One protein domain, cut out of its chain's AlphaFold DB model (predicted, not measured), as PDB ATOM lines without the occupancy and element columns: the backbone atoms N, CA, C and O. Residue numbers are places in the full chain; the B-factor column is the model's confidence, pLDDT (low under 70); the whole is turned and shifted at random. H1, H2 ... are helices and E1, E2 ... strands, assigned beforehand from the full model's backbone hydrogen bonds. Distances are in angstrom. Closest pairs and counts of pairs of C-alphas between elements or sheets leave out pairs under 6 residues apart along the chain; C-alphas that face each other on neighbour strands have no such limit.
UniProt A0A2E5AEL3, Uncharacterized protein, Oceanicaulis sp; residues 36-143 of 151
ATOM      1  N   ALA A  36     -36.223  17.429  -3.819       93.56
ATOM      2  CA  ALA A  36     -34.956  17.994  -4.271       93.56
ATOM      3  C   ALA A  36     -34.225  18.710  -3.125       93.56
ATOM      4  O   ALA A  36     -34.853  19.422  -2.335       93.56
ATOM      5  N   VAL A  37     -32.898  18.573  -3.082       89.25
ATOM      6  CA  VAL A  37     -32.049  19.205  -2.059       89.25
ATOM      7  C   VAL A  37     -32.205  20.732  -2.009       89.25
ATOM      8  O   VAL A  37     -32.151  21.315  -0.931       89.25
ATOM      9  N   ASP A  38     -32.536  21.378  -3.129       88.56
ATOM     10  CA  ASP A  38     -32.796  22.823  -3.190       88.56
ATOM     11  C   ASP A  38     -33.936  23.265  -2.262       88.56
ATOM     12  O   ASP A  38     -33.911  24.373  -1.732       88.56
ATOM     13  N   GLN A  39     -34.933  22.405  -2.020       86.50
ATOM     14  CA  GLN A  39     -36.012  22.716  -1.077       86.50
ATOM     15  C   GLN A  39     -35.532  22.665   0.375       86.50
ATOM     16  O   GLN A  39     -35.993  23.448   1.204       86.50
ATOM     17  N   LEU A  40     -34.591  21.766   0.674       82.94
ATOM     18  CA  LEU A  40     -33.944  21.691   1.978       82.94
ATOM     19  C   LEU A  40     -33.066  22.931   2.204       82.94
ATOM     20  O   LEU A  40     -33.164  23.564   3.255       82.94
ATOM     21  N   SER A  41     -32.301  23.341   1.187       83.25
ATOM     22  CA  SER A  41     -31.497  24.568   1.220       83.25
ATOM     23  C   SER A  41     -32.351  25.839   1.295       83.25
ATOM     24  O   SER A  41     -31.998  26.793   1.982       83.25
ATOM     25  N   ALA A  42     -33.530  25.858   0.668       80.00
ATOM     26  CA  ALA A  42     -34.473  26.967   0.811       80.00
ATOM     27  C   ALA A  42     -35.036  27.085   2.241       80.00
ATOM     28  O   ALA A  42     -35.361  28.187   2.682       80.00
ATOM     29  N   ALA A  43     -35.160  25.965   2.961       80.94
ATOM     30  CA  ALA A  43     -35.705  25.931   4.316       80.94
ATOM     31  C   ALA A  43     -34.660  26.222   5.403       80.94
ATOM     32  O   ALA A  43     -34.976  26.888   6.389       80.94
ATOM     33  N   TYR A  44     -33.438  25.713   5.239       76.69
ATOM     34  CA  TYR A  44     -32.388  25.772   6.262       76.69
ATOM     35  C   TYR A  44     -31.193  26.652   5.883       76.69
ATOM     36  O   TYR A  44     -30.279  26.812   6.691       76.69
ATOM     37  N   GLY A  45     -31.215  27.255   4.694       78.44
ATOM     38  CA  GLY A  45     -30.105  28.017   4.140       78.44
ATOM     39  C   GLY A  45     -29.080  27.128   3.439       78.44
ATOM     40  O   GLY A  45     -29.282  25.932   3.241       78.44
ATOM     41  N   GLU A  46     -27.963  27.732   3.045       80.50
ATOM     42  CA  GLU A  46     -26.882  27.005   2.381       80.50
ATOM     43  C   GLU A  46     -26.236  25.973   3.322       80.50
ATOM     44  O   GLU A  46     -26.042  26.261   4.511       80.50
ATOM     45  N   PRO A  47     -25.854  24.791   2.809       79.56
ATOM     46  CA  PRO A  47     -25.140  23.801   3.596       79.56
ATOM     47  C   PRO A  47     -23.799  24.366   4.089       79.56
ATOM     48  O   PRO A  47     -23.098  25.103   3.391       79.56
ATOM     49  N   VAL A  48     -23.416  23.997   5.310       76.88
ATOM     50  CA  VAL A  48     -22.100  24.318   5.877       76.88
ATOM     51  C   VAL A  48     -20.999  23.427   5.306       76.88
ATOM     52  O   VAL A  48     -19.839  23.827   5.295       76.88
ATOM     53  N   SER A  49     -21.357  22.238   4.817       81.00
ATOM     54  CA  SER A  49     -20.446  21.322   4.136       81.00
ATOM     55  C   SER A  49     -21.194  20.470   3.117       81.00
ATOM     56  O   SER A  49     -22.345  20.086   3.341       81.00
ATOM     57  N   VAL A  50     -20.522  20.166   2.006       87.88
ATOM     58  CA  VAL A  50     -20.988  19.221   0.991       87.88
ATOM     59  C   VAL A  50     -19.850  18.259   0.677       87.88
ATOM     60  O   VAL A  50     -18.774  18.689   0.266       87.88
ATOM     61  N   ALA A  51     -20.084  16.961   0.856       87.00
ATOM     62  CA  ALA A  51     -19.100  15.916   0.602       87.00
ATOM     63  C   ALA A  51     -19.622  14.910  -0.428       87.00
ATOM     64  O   ALA A  51     -20.766  14.459  -0.361       87.00
ATOM     65  N   ALA A  52     -18.772  14.524  -1.378       89.56
ATOM     66  CA  ALA A  52     -19.097  13.458  -2.316       89.56
ATOM     67  C   ALA A  52     -19.048  12.092  -1.614       89.56
ATOM     68  O   ALA A  52     -18.118  11.794  -0.865       89.56
ATOM     69  N   LEU A  53     -20.037  11.249  -1.892       87.06
ATOM     70  CA  LEU A  53     -20.115   9.865  -1.440       87.06
ATOM     71  C   LEU A  53     -20.009   8.908  -2.635       87.06
ATOM     72  O   LEU A  53     -20.203   9.280  -3.795       87.06
ATOM     73  N   GLU A  54     -19.754   7.631  -2.350       86.94
ATOM     74  CA  GLU A  54     -19.744   6.591  -3.380       86.94
ATOM     75  C   GLU A  54     -21.082   6.506  -4.133       86.94
ATOM     76  O   GLU A  54     -22.165   6.658  -3.550       86.94
ATOM     77  N   GLY A  55     -20.999   6.211  -5.435       90.06
ATOM     78  CA  GLY A  55     -22.164   6.043  -6.305       90.06
ATOM     79  C   GLY A  55     -22.789   7.351  -6.798       90.06
ATOM     80  O   GLY A  55     -23.964   7.356  -7.153       90.06
ATOM     81  N   GLY A  56     -22.037   8.458  -6.800       89.06
ATOM     82  CA  GLY A  56     -22.528   9.766  -7.259       89.06
ATOM     83  C   GLY A  56     -23.479  10.452  -6.277       89.06
ATOM     84  O   GLY A  56     -24.174  11.391  -6.649       89.06
ATOM     85  N   ARG A  57     -23.522   9.972  -5.031       93.56
ATOM     86  CA  ARG A  57     -24.310  10.563  -3.947       93.56
ATOM     87  C   ARG A  57     -23.566  11.738  -3.324       93.56
ATOM     88  O   ARG A  57     -22.342  11.827  -3.425       93.56
ATOM     89  N   GLN A  58     -24.295  12.607  -2.638       93.62
ATOM     90  CA  GLN A  58     -23.715  13.736  -1.911       93.62
ATOM     91  C   GLN A  58     -24.278  13.799  -0.493       93.62
ATOM     92  O   GLN A  58     -25.464  13.555  -0.285       93.62
ATOM     93  N   LEU A  59     -23.418  14.091   0.478       89.88
ATOM     94  CA  LEU A  59     -23.781  14.418   1.850       89.88
ATOM     95  C   LEU A  59     -23.786  15.937   1.997       89.88
ATOM     96  O   LEU A  59     -22.767  16.577   1.758       89.88
ATOM     97  N   TYR A  60     -24.905  16.485   2.442       88.25
ATOM     98  CA  TYR A  60     -25.087  17.888   2.774       88.25
ATOM     99  C   TYR A  60     -25.234  18.012   4.281       88.25
ATOM    100  O   TYR A  60     -26.084  17.355   4.883       88.25
ATOM    101  N   VAL A  61     -24.422  18.865   4.889       84.88
ATOM    102  CA  VAL A  61     -24.518  19.196   6.307       84.88
ATOM    103  C   VAL A  61     -25.070  20.606   6.409       84.88
ATOM    104  O   VAL A  61     -24.484  21.537   5.861       84.88
ATOM    105  N   TYR A  62     -26.181  20.769   7.111       82.44
ATOM    106  CA  TYR A  62     -26.788  22.056   7.430       82.44
ATOM    107  C   TYR A  62     -26.704  22.293   8.924       82.44
ATOM    108  O   TYR A  62     -26.776  21.358   9.723       82.44
ATOM    109  N   GLU A  63     -26.637  23.559   9.303       75.94
ATOM    110  CA  GLU A  63     -26.789  23.963  10.689       75.94
ATOM    111  C   GLU A  63     -27.886  24.999  10.805       75.94
ATOM    112  O   GLU A  63     -27.935  25.978  10.065       75.94
ATOM    113  N   THR A  64     -28.785  24.772  11.750       72.75
ATOM    114  CA  THR A  64     -29.920  25.651  11.985       72.75
ATOM    115  C   THR A  64     -30.241  25.703  13.466       72.75
ATOM    116  O   THR A  64     -29.796  24.866  14.253       72.75
ATOM    117  N   VAL A  65     -31.021  26.700  13.857       71.62
ATOM    118  CA  VAL A  65     -31.493  26.837  15.229       71.62
ATOM    119  C   VAL A  65     -32.945  26.421  15.288       71.62
ATOM    120  O   VAL A  65     -33.808  27.054  14.680       71.62
ATOM    121  N   SER A  66     -33.210  25.376  16.067       72.06
ATOM    122  CA  SER A  66     -34.564  25.011  16.456       72.06
ATOM    123  C   SER A  66     -34.985  25.773  17.711       72.06
ATOM    124  O   SER A  66     -34.167  26.094  18.574       72.06
ATOM    125  N   SER A  67     -36.280  26.067  17.811       71.50
ATOM    126  CA  SER A  67     -36.907  26.602  19.021       71.50
ATOM    127  C   SER A  67     -37.682  25.483  19.705       71.50
ATOM    128  O   SER A  67     -38.817  25.189  19.336       71.50
ATOM    129  N   GLU A  68     -37.067  24.855  20.702       70.44
ATOM    130  CA  GLU A  68     -37.608  23.658  21.350       70.44
ATOM    131  C   GLU A  68     -38.484  24.022  22.550       70.44
ATOM    132  O   GLU A  68     -38.083  24.829  23.395       70.44
ATOM    133  N   ASP A  69     -39.677  23.424  22.649       73.50
ATOM    134  CA  ASP A  69     -40.568  23.615  23.801       73.50
ATOM    135  C   ASP A  69     -40.005  22.871  25.014       73.50
ATOM    136  O   ASP A  69     -40.058  21.642  25.117       73.50
ATOM    137  N   LEU A  70     -39.515  23.631  25.992       69.06
ATOM    138  CA  LEU A  70     -38.922  23.110  27.218       69.06
ATOM    139  C   LEU A  70     -39.875  22.211  28.012       69.06
ATOM    140  O   LEU A  70     -39.403  21.420  28.825       69.06
ATOM    141  N   ARG A  71     -41.195  22.325  27.828       69.31
ATOM    142  CA  ARG A  71     -42.186  21.470  28.504       69.31
ATOM    143  C   ARG A  71     -42.234  20.058  27.924       69.31
ATOM    144  O   ARG A  71     -42.667  19.150  28.623       69.31
ATOM    145  N   GLN A  72     -41.801  19.884  26.675       71.56
ATOM    146  CA  GLN A  72     -41.770  18.590  25.987       71.56
ATOM    147  C   GLN A  72     -40.441  17.847  26.186       71.56
ATOM    148  O   GLN A  72     -40.350  16.649  25.921       71.56
ATOM    149  N   LEU A  73     -39.418  18.539  26.690       68.38
ATOM    150  CA  LEU A  73     -38.100  17.971  26.941       68.38
ATOM    151  C   LEU A  73     -38.032  17.221  28.279       68.38
ATOM    152  O   LEU A  73     -38.651  17.602  29.277       68.38
ATOM    153  N   SER A  74     -37.196  16.180  28.327       70.12
ATOM    154  CA  SER A  74     -36.898  15.463  29.570       70.12
ATOM    155  C   SER A  74     -36.223  16.390  30.602       70.12
ATOM    156  O   SER A  74     -35.575  17.374  30.231       70.12
ATOM    157  N   PRO A  75     -36.301  16.096  31.913       70.44
ATOM    158  CA  PRO A  75     -35.616  16.895  32.933       70.44
ATOM    159  C   PRO A  75     -34.102  17.040  32.693       70.44
ATOM    160  O   PRO A  75     -33.546  18.109  32.935       70.44
ATOM    161  N   GLN A  76     -33.449  15.996  32.169       66.50
ATOM    162  CA  GLN A  76     -32.029  16.022  31.801       66.50
ATOM    163  C   GLN A  76     -31.762  16.975  30.625       66.50
ATOM    164  O   GLN A  76     -30.871  17.817  30.715       66.50
ATOM    165  N   ALA A  77     -32.580  16.910  29.572       66.31
ATOM    166  CA  ALA A  77     -32.509  17.810  28.420       66.31
ATOM    167  C   ALA A  77     -32.727  19.282  28.819       66.31
ATOM    168  O   ALA A  77     -31.985  20.180  28.423       66.31
ATOM    169  N   ARG A  78     -33.705  19.538  29.694       68.94
ATOM    170  CA  ARG A  78     -33.962  20.880  30.235       68.94
ATOM    171  C   ARG A  78     -32.792  21.420  31.052       68.94
ATOM    172  O   ARG A  78     -32.539  22.620  30.991       68.94
ATOM    173  N   ALA A  79     -32.102  20.568  31.812       66.50
ATOM    174  CA  ALA A  79     -30.931  20.956  32.597       66.50
ATOM    175  C   ALA A  79     -29.731  21.309  31.702       66.50
ATOM    176  O   ALA A  79     -29.041  22.287  31.977       66.50
ATOM    177  N   GLN A  80     -29.534  20.588  30.594       64.25
ATOM    178  CA  GLN A  80     -28.516  20.922  29.591       64.25
ATOM    179  C   GLN A  80     -28.777  22.298  28.949       64.25
ATOM    180  O   GLN A  80     -27.847  23.073  28.746       64.25
ATOM    181  N   LEU A  81     -30.049  22.647  28.727       63.16
ATOM    182  CA  LEU A  81     -30.465  23.943  28.174       63.16
ATOM    183  C   LEU A  81     -30.637  25.055  29.223       63.16
ATOM    184  O   LEU A  81     -30.877  26.208  28.860       63.16
ATOM    185  N   ALA A  82     -30.583  24.748  30.523       56.38
ATOM    186  CA  ALA A  82     -30.752  25.724  31.612       56.38
ATOM    187  C   ALA A  82     -29.615  26.749  31.682       56.38
ATOM    188  O   ALA A  82     -29.830  27.855  32.170       56.38
ATOM    189  N   ASN A  83     -28.453  26.402  31.128       51.09
ATOM    190  CA  ASN A  83     -27.269  27.255  31.102       51.09
ATOM    191  C   ASN A  83     -27.124  28.063  29.799       51.09
ATOM    192  O   ASN A  83     -26.202  28.868  29.688       51.09
ATOM    193  N   ALA A  84     -28.007  27.868  28.813       51.66
ATOM    194  CA  ALA A  84     -27.977  28.639  27.573       51.66
ATOM    195  C   ALA A  84     -28.550  30.053  27.813       51.66
ATOM    196  O   ALA A  84     -29.617  30.167  28.420       51.66
ATOM    197  N   PRO A  85     -27.896  31.139  27.359       47.06
ATOM    198  CA  PRO A  85     -28.415  32.496  27.516       47.06
ATOM    199  C   PRO A  85     -29.734  32.665  26.742       47.06
ATOM    200  O   PRO A  85     -29.767  32.536  25.524       47.06
ATOM    201  N   ARG A  86     -30.837  32.925  27.462       55.69
ATOM    202  CA  ARG A  86     -32.215  32.860  26.916       55.69
ATOM    203  C   ARG A  86     -32.822  34.203  26.512       55.69
ATOM    204  O   ARG A  86     -33.838  34.228  25.830       55.69
ATOM    205  N   SER A  87     -32.246  35.312  26.967       45.47
ATOM    206  CA  SER A  87     -32.875  36.643  26.929       45.47
ATOM    207  C   SER A  87     -32.050  37.705  26.202       45.47
ATOM    208  O   SER A  87     -32.411  38.879  26.211       45.47
ATOM    209  N   GLN A  88     -30.952  37.312  25.562       51.34
ATOM    210  CA  GLN A  88     -30.098  38.212  24.793       51.34
ATOM    211  C   GLN A  88     -29.915  37.659  23.383       51.34
ATOM    212  O   GLN A  88     -30.005  36.441  23.203       51.34
ATOM    213  N   PRO A  89     -29.655  38.525  22.389       53.91
ATOM    214  CA  PRO A  89     -29.119  38.057  21.127       53.91
ATOM    215  C   PRO A  89     -27.886  37.219  21.440       53.91
ATOM    216  O   PRO A  89     -26.965  37.705  22.101       53.91
ATOM    217  N   TYR A  90     -27.895  35.957  21.037       49.94
ATOM    218  CA  TYR A  90     -26.745  35.096  21.249       49.94
ATOM    219  C   TYR A  90     -26.030  34.914  19.916       49.94
ATOM    220  O   TYR A  90     -26.655  34.669  18.881       49.94
ATOM    221  N   THR A  91     -24.712  35.098  19.954       52.81
ATOM    222  CA  THR A  91     -23.834  34.954  18.796       52.81
ATOM    223  C   THR A  91     -23.105  33.637  18.924       52.81
ATOM    224  O   THR A  91     -22.275  33.460  19.816       52.81
ATOM    225  N   MET A  92     -23.397  32.716  18.022       55.97
ATOM    226  CA  MET A  92     -22.657  31.476  17.923       55.97
ATOM    227  C   MET A  92     -21.468  31.674  16.992       55.97
ATOM    228  O   MET A  92     -21.605  32.292  15.940       55.97
ATOM    229  N   THR A  93     -20.299  31.194  17.404       51.28
ATOM    230  CA  THR A  93     -19.050  31.312  16.646       51.28
ATOM    231  C   THR A  93     -18.605  29.912  16.262       51.28
ATOM    232  O   THR A  93     -18.439  29.077  17.148       51.28
ATOM    233  N   GLN A  94     -18.414  29.654  14.972       50.31
ATOM    234  CA  GLN A  94     -18.014  28.344  14.476       50.31
ATOM    235  C   GLN A  94     -16.824  28.455  13.538       50.31
ATOM    236  O   GLN A  94     -16.806  29.279  12.627       50.31
ATOM    237  N   SER A  95     -15.846  27.586  13.752       50.53
ATOM    238  CA  SER A  95     -14.729  27.392  12.844       50.53
ATOM    239  C   SER A  95     -15.164  26.563  11.633       50.53
ATOM    240  O   SER A  95     -15.637  25.442  11.784       50.53
ATOM    241  N   VAL A  96     -14.996  27.114  10.433       50.97
ATOM    242  CA  VAL A  96     -15.106  26.393   9.162       50.97
ATOM    243  C   VAL A  96     -13.734  25.824   8.857       50.97
ATOM    244  O   VAL A  96     -12.762  26.580   8.829       50.97
ATOM    245  N   TYR A  97     -13.654  24.519   8.639       56.09
ATOM    246  CA  TYR A  97     -12.407  23.824   8.349       56.09
ATOM    247  C   TYR A  97     -12.305  23.510   6.852       56.09
ATOM    248  O   TYR A  97     -13.323  23.279   6.205       56.09
ATOM    249  N   ASN A  98     -11.094  23.510   6.297       55.19
ATOM    250  CA  ASN A  98     -10.831  22.916   4.987       55.19
ATOM    251  C   ASN A  98     -10.679  21.386   5.097       55.19
ATOM    252  O   ASN A  98     -10.706  20.826   6.195       55.19
ATOM    253  N   ASP A  99     -10.454  20.725   3.960       50.81
ATOM    254  CA  ASP A  99     -10.270  19.267   3.875       50.81
ATOM    255  C   ASP A  99      -9.058  18.747   4.675       50.81
ATOM    256  O   ASP A  99      -9.015  17.578   5.051       50.81
ATOM    257  N   ASP A 100      -8.103  19.624   4.999       59.84
ATOM    258  CA  ASP A 100      -6.941  19.317   5.842       59.84
ATOM    259  C   ASP A 100      -7.231  19.474   7.350       59.84
ATOM    260  O   ASP A 100      -6.332  19.340   8.181       59.84
ATOM    261  N   GLY A 101      -8.471  19.801   7.729       48.28
ATOM    262  CA  GLY A 101      -8.856  20.050   9.119       48.28
ATOM    263  C   GLY A 101      -8.318  21.372   9.681       48.28
ATOM    264  O   GLY A 101      -8.211  21.529  10.898       48.28
ATOM    265  N   ILE A 102      -7.977  22.334   8.819       61.56
ATOM    266  CA  ILE A 102      -7.493  23.670   9.194       61.56
ATOM    267  C   ILE A 102      -8.656  24.656   9.176       61.56
ATOM    268  O   ILE A 102      -9.375  24.744   8.185       61.56
ATOM    269  N   VAL A 103      -8.809  25.454  10.238       62.09
ATOM    270  CA  VAL A 103      -9.802  26.537  10.278       62.09
ATOM    271  C   VAL A 103      -9.471  27.591   9.220       62.09
ATOM    272  O   VAL A 103      -8.455  28.274   9.324       62.09
ATOM    273  N   ILE A 104     -10.344  27.750   8.232       61.59
ATOM    274  CA  ILE A 104     -10.220  28.734   7.148       61.59
ATOM    275  C   ILE A 104     -11.145  29.939   7.322       61.59
ATOM    276  O   ILE A 104     -10.842  31.023   6.832       61.59
ATOM    277  N   GLU A 105     -12.251  29.784   8.044       54.12
ATOM    278  CA  GLU A 105     -13.188  30.870   8.323       54.12
ATOM    279  C   GLU A 105     -13.757  30.697   9.732       54.12
ATOM    280  O   GLU A 105     -13.777  29.604  10.292       54.12
ATOM    281  N   THR A 106     -14.205  31.788  10.344       49.38
ATOM    282  CA  THR A 106     -15.025  31.720  11.551       49.38
ATOM    283  C   THR A 106     -16.367  32.378  11.279       49.38
ATOM    284  O   THR A 106     -16.457  33.606  11.220       49.38
ATOM    285  N   ARG A 107     -17.412  31.566  11.122       49.53
ATOM    286  CA  ARG A 107     -18.775  32.051  10.913       49.53
ATOM    287  C   ARG A 107     -19.387  32.466  12.239       49.53
ATOM    288  O   ARG A 107     -19.232  31.789  13.256       49.53
ATOM    289  N   LYS A 108     -20.070  33.610  12.224       50.16
ATOM    290  CA  LYS A 108     -20.827  34.119  13.365       50.16
ATOM    291  C   LYS A 108     -22.294  34.207  12.994       50.16
ATOM    292  O   LYS A 108     -22.648  34.990  12.118       50.16
ATOM    293  N   SER A 109     -23.125  33.451  13.696       53.00
ATOM    294  CA  SER A 109     -24.577  33.489  13.533       53.00
ATOM    295  C   SER A 109     -25.193  34.123  14.770       53.00
ATOM    296  O   SER A 109     -24.975  33.651  15.885       53.00
ATOM    297  N   SER A 110     -25.925  35.218  14.576       51.00
ATOM    298  CA  SER A 110     -26.618  35.933  15.645       51.00
ATOM    299  C   SER A 110     -28.099  35.615  15.581       51.00
ATOM    300  O   SER A 110     -28.732  35.814  14.546       51.00
ATOM    301  N   PHE A 111     -28.662  35.174  16.696       59.69
ATOM    302  CA  PHE A 111     -30.069  34.809  16.771       59.69
ATOM    303  C   PHE A 111     -30.820  35.792  17.653       59.69
ATOM    304  O   PHE A 111     -30.310  36.240  18.683       59.69
ATOM    305  N   ALA A 112     -32.035  36.144  17.237       56.03
ATOM    306  CA  ALA A 112     -32.898  37.003  18.027       56.03
ATOM    307  C   ALA A 112     -33.253  36.316  19.361       56.03
ATOM    308  O   ALA A 112     -33.421  35.093  19.396       56.03
ATOM    309  N   PRO A 113     -33.385  37.078  20.458       57.12
ATOM    310  CA  PRO A 113     -33.860  36.524  21.715       57.12
ATOM    311  C   PRO A 113     -35.265  35.944  21.532       57.12
ATOM    312  O   PRO A 113     -36.124  36.545  20.882       57.12
ATOM    313  N   LEU A 114     -35.507  34.777  22.129       58.28
ATOM    314  CA  LEU A 114     -36.841  34.193  22.144       58.28
ATOM    315  C   LEU A 114     -37.746  35.051  23.030       58.28
ATOM    316  O   LEU A 114     -37.436  35.322  24.189       58.28
ATOM    317  N   SER A 115     -38.890  35.464  22.491       57.53
ATOM    318  CA  SER A 115     -39.887  36.248  23.230       57.53
ATOM    319  C   SER A 115     -40.627  35.426  24.290       57.53
ATOM    320  O   SER A 115     -41.288  35.995  25.158       57.53
ATOM    321  N   ASN A 116     -40.515  34.093  24.243       63.69
ATOM    322  CA  ASN A 116     -41.211  33.176  25.134       63.69
ATOM    323  C   ASN A 116     -40.219  32.280  25.908       63.69
ATOM    324  O   ASN A 116     -39.550  31.450  25.291       63.69
ATOM    325  N   PRO A 117     -40.174  32.366  27.253       64.06
ATOM    326  CA  PRO A 117     -39.259  31.583  28.087       64.06
ATOM    327  C   PRO A 117     -39.588  30.082  28.140       64.06
ATOM    328  O   PRO A 117     -38.809  29.313  28.701       64.06
ATOM    329  N   ALA A 118     -40.732  29.658  27.594       66.56
ATOM    330  CA  ALA A 118     -41.067  28.248  27.423       66.56
ATOM    331  C   ALA A 118     -40.268  27.582  26.294       66.56
ATOM    332  O   ALA A 118     -40.218  26.358  26.252       66.56
ATOM    333  N   TYR A 119     -39.637  28.362  25.416       68.94
ATOM    334  CA  TYR A 119     -38.819  27.847  24.327       68.94
ATOM    335  C   TYR A 119     -37.342  28.115  24.598       68.94
ATOM    336  O   TYR A 119     -36.980  29.141  25.177       68.94
ATOM    337  N   ALA A 120     -36.487  27.188  24.180       68.25
ATOM    338  CA  ALA A 120     -35.045  27.374  24.194       68.25
ATOM    339  C   ALA A 120     -34.478  27.204  22.786       68.25
ATOM    340  O   ALA A 120     -34.912  26.303  22.064       68.25
ATOM    341  N   PRO A 121     -33.511  28.049  22.393       68.44
ATOM    342  CA  PRO A 121     -32.835  27.858  21.133       68.44
ATOM    343  C   PRO A 121     -31.877  26.670  21.255       68.44
ATOM    344  O   PRO A 121     -31.145  26.553  22.241       68.44
ATOM    345  N   VAL A 122     -31.873  25.806  20.249       69.38
ATOM    346  CA  VAL A 122     -30.996  24.638  20.171       69.38
ATOM    347  C   VAL A 122     -30.318  24.636  18.812       69.38
ATOM    348  O   VAL A 122     -30.994  24.727  17.790       69.38
ATOM    349  N   LEU A 123     -28.987  24.537  18.799       72.94
ATOM    350  CA  LEU A 123     -28.259  24.296  17.560       72.94
ATOM    351  C   LEU A 123     -28.492  22.857  17.109       72.94
ATOM    352  O   LEU A 123     -28.263  21.907  17.866       72.94
ATOM    353  N   CYS A 124     -28.899  22.732  15.857       74.62
ATOM    354  CA  CYS A 124     -29.207  21.480  15.212       74.62
ATOM    355  C   CYS A 124     -28.356  21.327  13.966       74.62
ATOM    356  O   CYS A 124     -28.405  22.171  13.071       74.62
ATOM    357  N   THR A 125     -27.632  20.219  13.896       81.50
ATOM    358  CA  THR A 125     -26.948  19.803  12.678       81.50
ATOM    359  C   THR A 125     -27.854  18.822  11.943       81.50
ATOM    360  O   THR A 125     -28.273  17.813  12.510       81.50
ATOM    361  N   ILE A 126     -28.199  19.133  10.698       85.38
ATOM    362  CA  ILE A 126     -28.976  18.264   9.815       85.38
ATOM    363  C   ILE A 126     -28.014  17.690   8.785       85.38
ATOM    364  O   ILE A 126     -27.322  18.429   8.096       85.38
ATOM    365  N   GLU A 127     -28.005  16.378   8.642       88.50
ATOM    366  CA  GLU A 127     -27.256  15.679   7.609       88.50
ATOM    367  C   GLU A 127     -28.252  15.110   6.605       88.50
ATOM    368  O   GLU A 127     -29.149  14.351   6.973       88.50
ATOM    369  N   ALA A 128     -28.119  15.466   5.334       91.00
ATOM    370  CA  ALA A 128     -28.962  14.960   4.262       91.00
ATOM    371  C   ALA A 128     -28.107  14.284   3.195       91.00
ATOM    372  O   ALA A 128     -27.114  14.841   2.741       91.00
ATOM    373  N   VAL A 129     -28.504  13.090   2.765       93.06
ATOM    374  CA  VAL A 129     -27.855  12.390   1.653       93.06
ATOM    375  C   VAL A 129     -28.747  12.493   0.431       93.06
ATOM    376  O   VAL A 129     -29.912  12.102   0.504       93.06
ATOM    377  N   SER A 130     -28.210  12.972  -0.688       95.62
ATOM    378  CA  SER A 130     -28.899  12.958  -1.975       95.62
ATOM    379  C   SER A 130     -28.413  11.829  -2.880       95.62
ATOM    380  O   SER A 130     -27.254  11.405  -2.830       95.62
ATOM    381  N   GLY A 131     -29.309  11.380  -3.755       92.94
ATOM    382  CA  GLY A 131     -28.966  10.579  -4.917       92.94
ATOM    383  C   GLY A 131     -28.232  11.389  -5.995       92.94
ATOM    384  O   GLY A 131     -28.125  12.618  -5.889       92.94
ATOM    385  N   PRO A 132     -27.751  10.714  -7.056       91.38
ATOM    386  CA  PRO A 132     -27.148  11.368  -8.222       91.38
ATOM    387  C   PRO A 132     -28.141  12.240  -9.011       91.38
ATOM    388  O   PRO A 132     -27.737  13.053  -9.835       91.38
ATOM    389  N   ASP A 133     -29.436  12.074  -8.757       93.75
ATOM    390  CA  ASP A 133     -30.545  12.879  -9.264       93.75
ATOM    391  C   ASP A 133     -30.828  14.136  -8.419       93.75
ATOM    392  O   ASP A 133     -31.739  14.895  -8.740       93.75
ATOM    393  N   GLY A 134     -30.069  14.368  -7.339       90.19
ATOM    394  CA  GLY A 134     -30.258  15.512  -6.439       90.19
ATOM    395  C   GLY A 134     -31.472  15.383  -5.509       90.19
ATOM    396  O   GLY A 134     -31.828  16.343  -4.821       90.19
ATOM    397  N   VAL A 135     -32.105  14.206  -5.462       94.81
ATOM    398  CA  VAL A 135     -33.229  13.915  -4.566       94.81
ATOM    399  C   VAL A 135     -32.699  13.421  -3.227       94.81
ATOM    400  O   VAL A 135     -31.855  12.527  -3.170       94.81
ATOM    401  N   VAL A 136     -33.204  13.984  -2.134       93.00
ATOM    402  CA  VAL A 136     -32.837  13.595  -0.769       93.00
ATOM    403  C   VAL A 136     -33.351  12.183  -0.481       93.00
ATOM    404  O   VAL A 136     -34.552  11.922  -0.485       93.00
ATOM    405  N   GLN A 137     -32.435  11.261  -0.201       91.06
ATOM    406  CA  GLN A 137     -32.718   9.855   0.094       91.06
ATOM    407  C   GLN A 137     -32.822   9.584   1.596       91.06
ATOM    408  O   GLN A 137     -33.573   8.708   2.020       91.06
ATOM    409  N   SER A 138     -32.081  10.333   2.414       89.56
ATOM    410  CA  SER A 138     -32.126  10.206   3.872       89.56
ATOM    411  C   SER A 138     -31.779  11.515   4.558       89.56
ATOM    412  O   SER A 138     -30.966  12.280   4.042       89.56
ATOM    413  N   VAL A 139     -32.346  11.724   5.747       87.25
ATOM    414  CA  VAL A 139     -32.033  12.862   6.615       87.25
ATOM    415  C   VAL A 139     -31.833  12.391   8.056       87.25
ATOM    416  O   VAL A 139     -32.718  11.744   8.627       87.25
ATOM    417  N   SER A 140     -30.695  12.733   8.652       83.75
ATOM    418  CA  SER A 140     -30.383  12.588  10.076       83.75
ATOM    419  C   SER A 140     -30.261  13.956  10.743       83.75
ATOM    420  O   SER A 140     -30.018  14.975  10.102       83.75
ATOM    421  N   VAL A 141     -30.473  13.979  12.056       78.94
ATOM    422  CA  VAL A 141     -30.273  15.168  12.886       78.94
ATOM    423  C   VAL A 141     -29.313  14.789  13.993       78.94
ATOM    424  O   VAL A 141     -29.618  13.917  14.806       78.94
ATOM    425  N   ALA A 142     -28.156  15.436  14.015       65.06
ATOM    426  CA  ALA A 142     -27.180  15.298  15.075       65.06
ATOM    427  C   ALA A 142     -27.520  16.318  16.167       65.06
ATOM    428  O   ALA A 142     -27.077  17.461  16.111       65.06
ATOM    429  N   ASN A 143     -28.398  15.895  17.084       64.75
ATOM    430  CA  ASN A 143     -28.648  16.398  18.442       64.75
ATOM    431  C   ASN A 143     -30.044  15.909  18.870       64.75
ATOM    432  O   ASN A 143     -31.050  16.322  18.296       64.75
TER     433      ASN A 143
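This is residues 36 to 143 of the 151 residues of an uncharacterized protein of Oceanicaulis sp (UniProt A0A2E5AEL3). A long, twisted sheet of four strands makes the body, with helix H1 over one end of it and the short helix H2 at the other end. A second, separate hairpin, E3 and E4, folds back alongside this sheet as an arm with a gap between. The 108 printed residues hold two named helices and six named strands, in the order H1 E1 E2 H2 E3 E4 E5 E6; the larger sheet runs E1 E2 E5 E6, and both sheets are antiparallel. The class is mixed, helices and strands; the whole is loose, with a radius of gyration of the C-alphas of 16.1 A and spans of 45 by 31 by 25 A.

Start with H1, residues 37 to 44, which is on the sheet of E1, residues 49 to 53, E2, 57 to 69, E5, 119 to 130, and E6, 136 to 142. H1 lies over E5 at a height over the sheet of 8.3 A and runs along the strands, at 9 degrees to E5 on the local plane. Its closest C-alphas to E2 are Tyr 44 and Thr 64, 6.2 A apart. Look next at the hairpin E1 and E2, where N 51 and O 59 are 2.9 A apart, within hydrogen-bond range. E2 and E5, antiparallel at 164 degrees, have N 62 and O 126 at 2.8 A; E2 bends by 58 degrees at residue 65 and E5 by 52 degrees at residue 122. H2, residues 75 to 81, only grazes the sheet with residues 78 to 81; the C-alphas of Leu 81 and Ala 120 are its closest to E5, 7.0 A apart. The hairpin of E3, residues 90 to 97, and E4, 103 to 111, has N 94 and O 107 at 2.9 A; E4 is only just apart from E2, at 8.2 A. In the hairpin E5 and E6, N 140 and O 127 are 2.8 A apart. In H1 and H2 every O i to N i+4 pair is within hydrogen-bond range.

Find C-alpha 37 at (-32.049, 19.205, -2.059), where H1 begins its 10.6 A. E1 spans 12.7 A, E2 34.7 A and H2 9.9 A. E3, from C-alpha 90 at (-26.745, 35.096, 21.249), measures 22.3 A, and E4 22.8 A. E5 covers 31.8 A; E6 covers 16.9 A, ending at C-alpha 142, (-27.180, 15.298, 15.075).

The C-alphas farthest apart are those of Gly 55 and Ser 87, 46.4 A. The printed part has no cut and no long link. Mean pLDDT of the printed part is 71.5; look for values under 70 at residues 70 to 71, 73, 76 to 122 and 142 to 143.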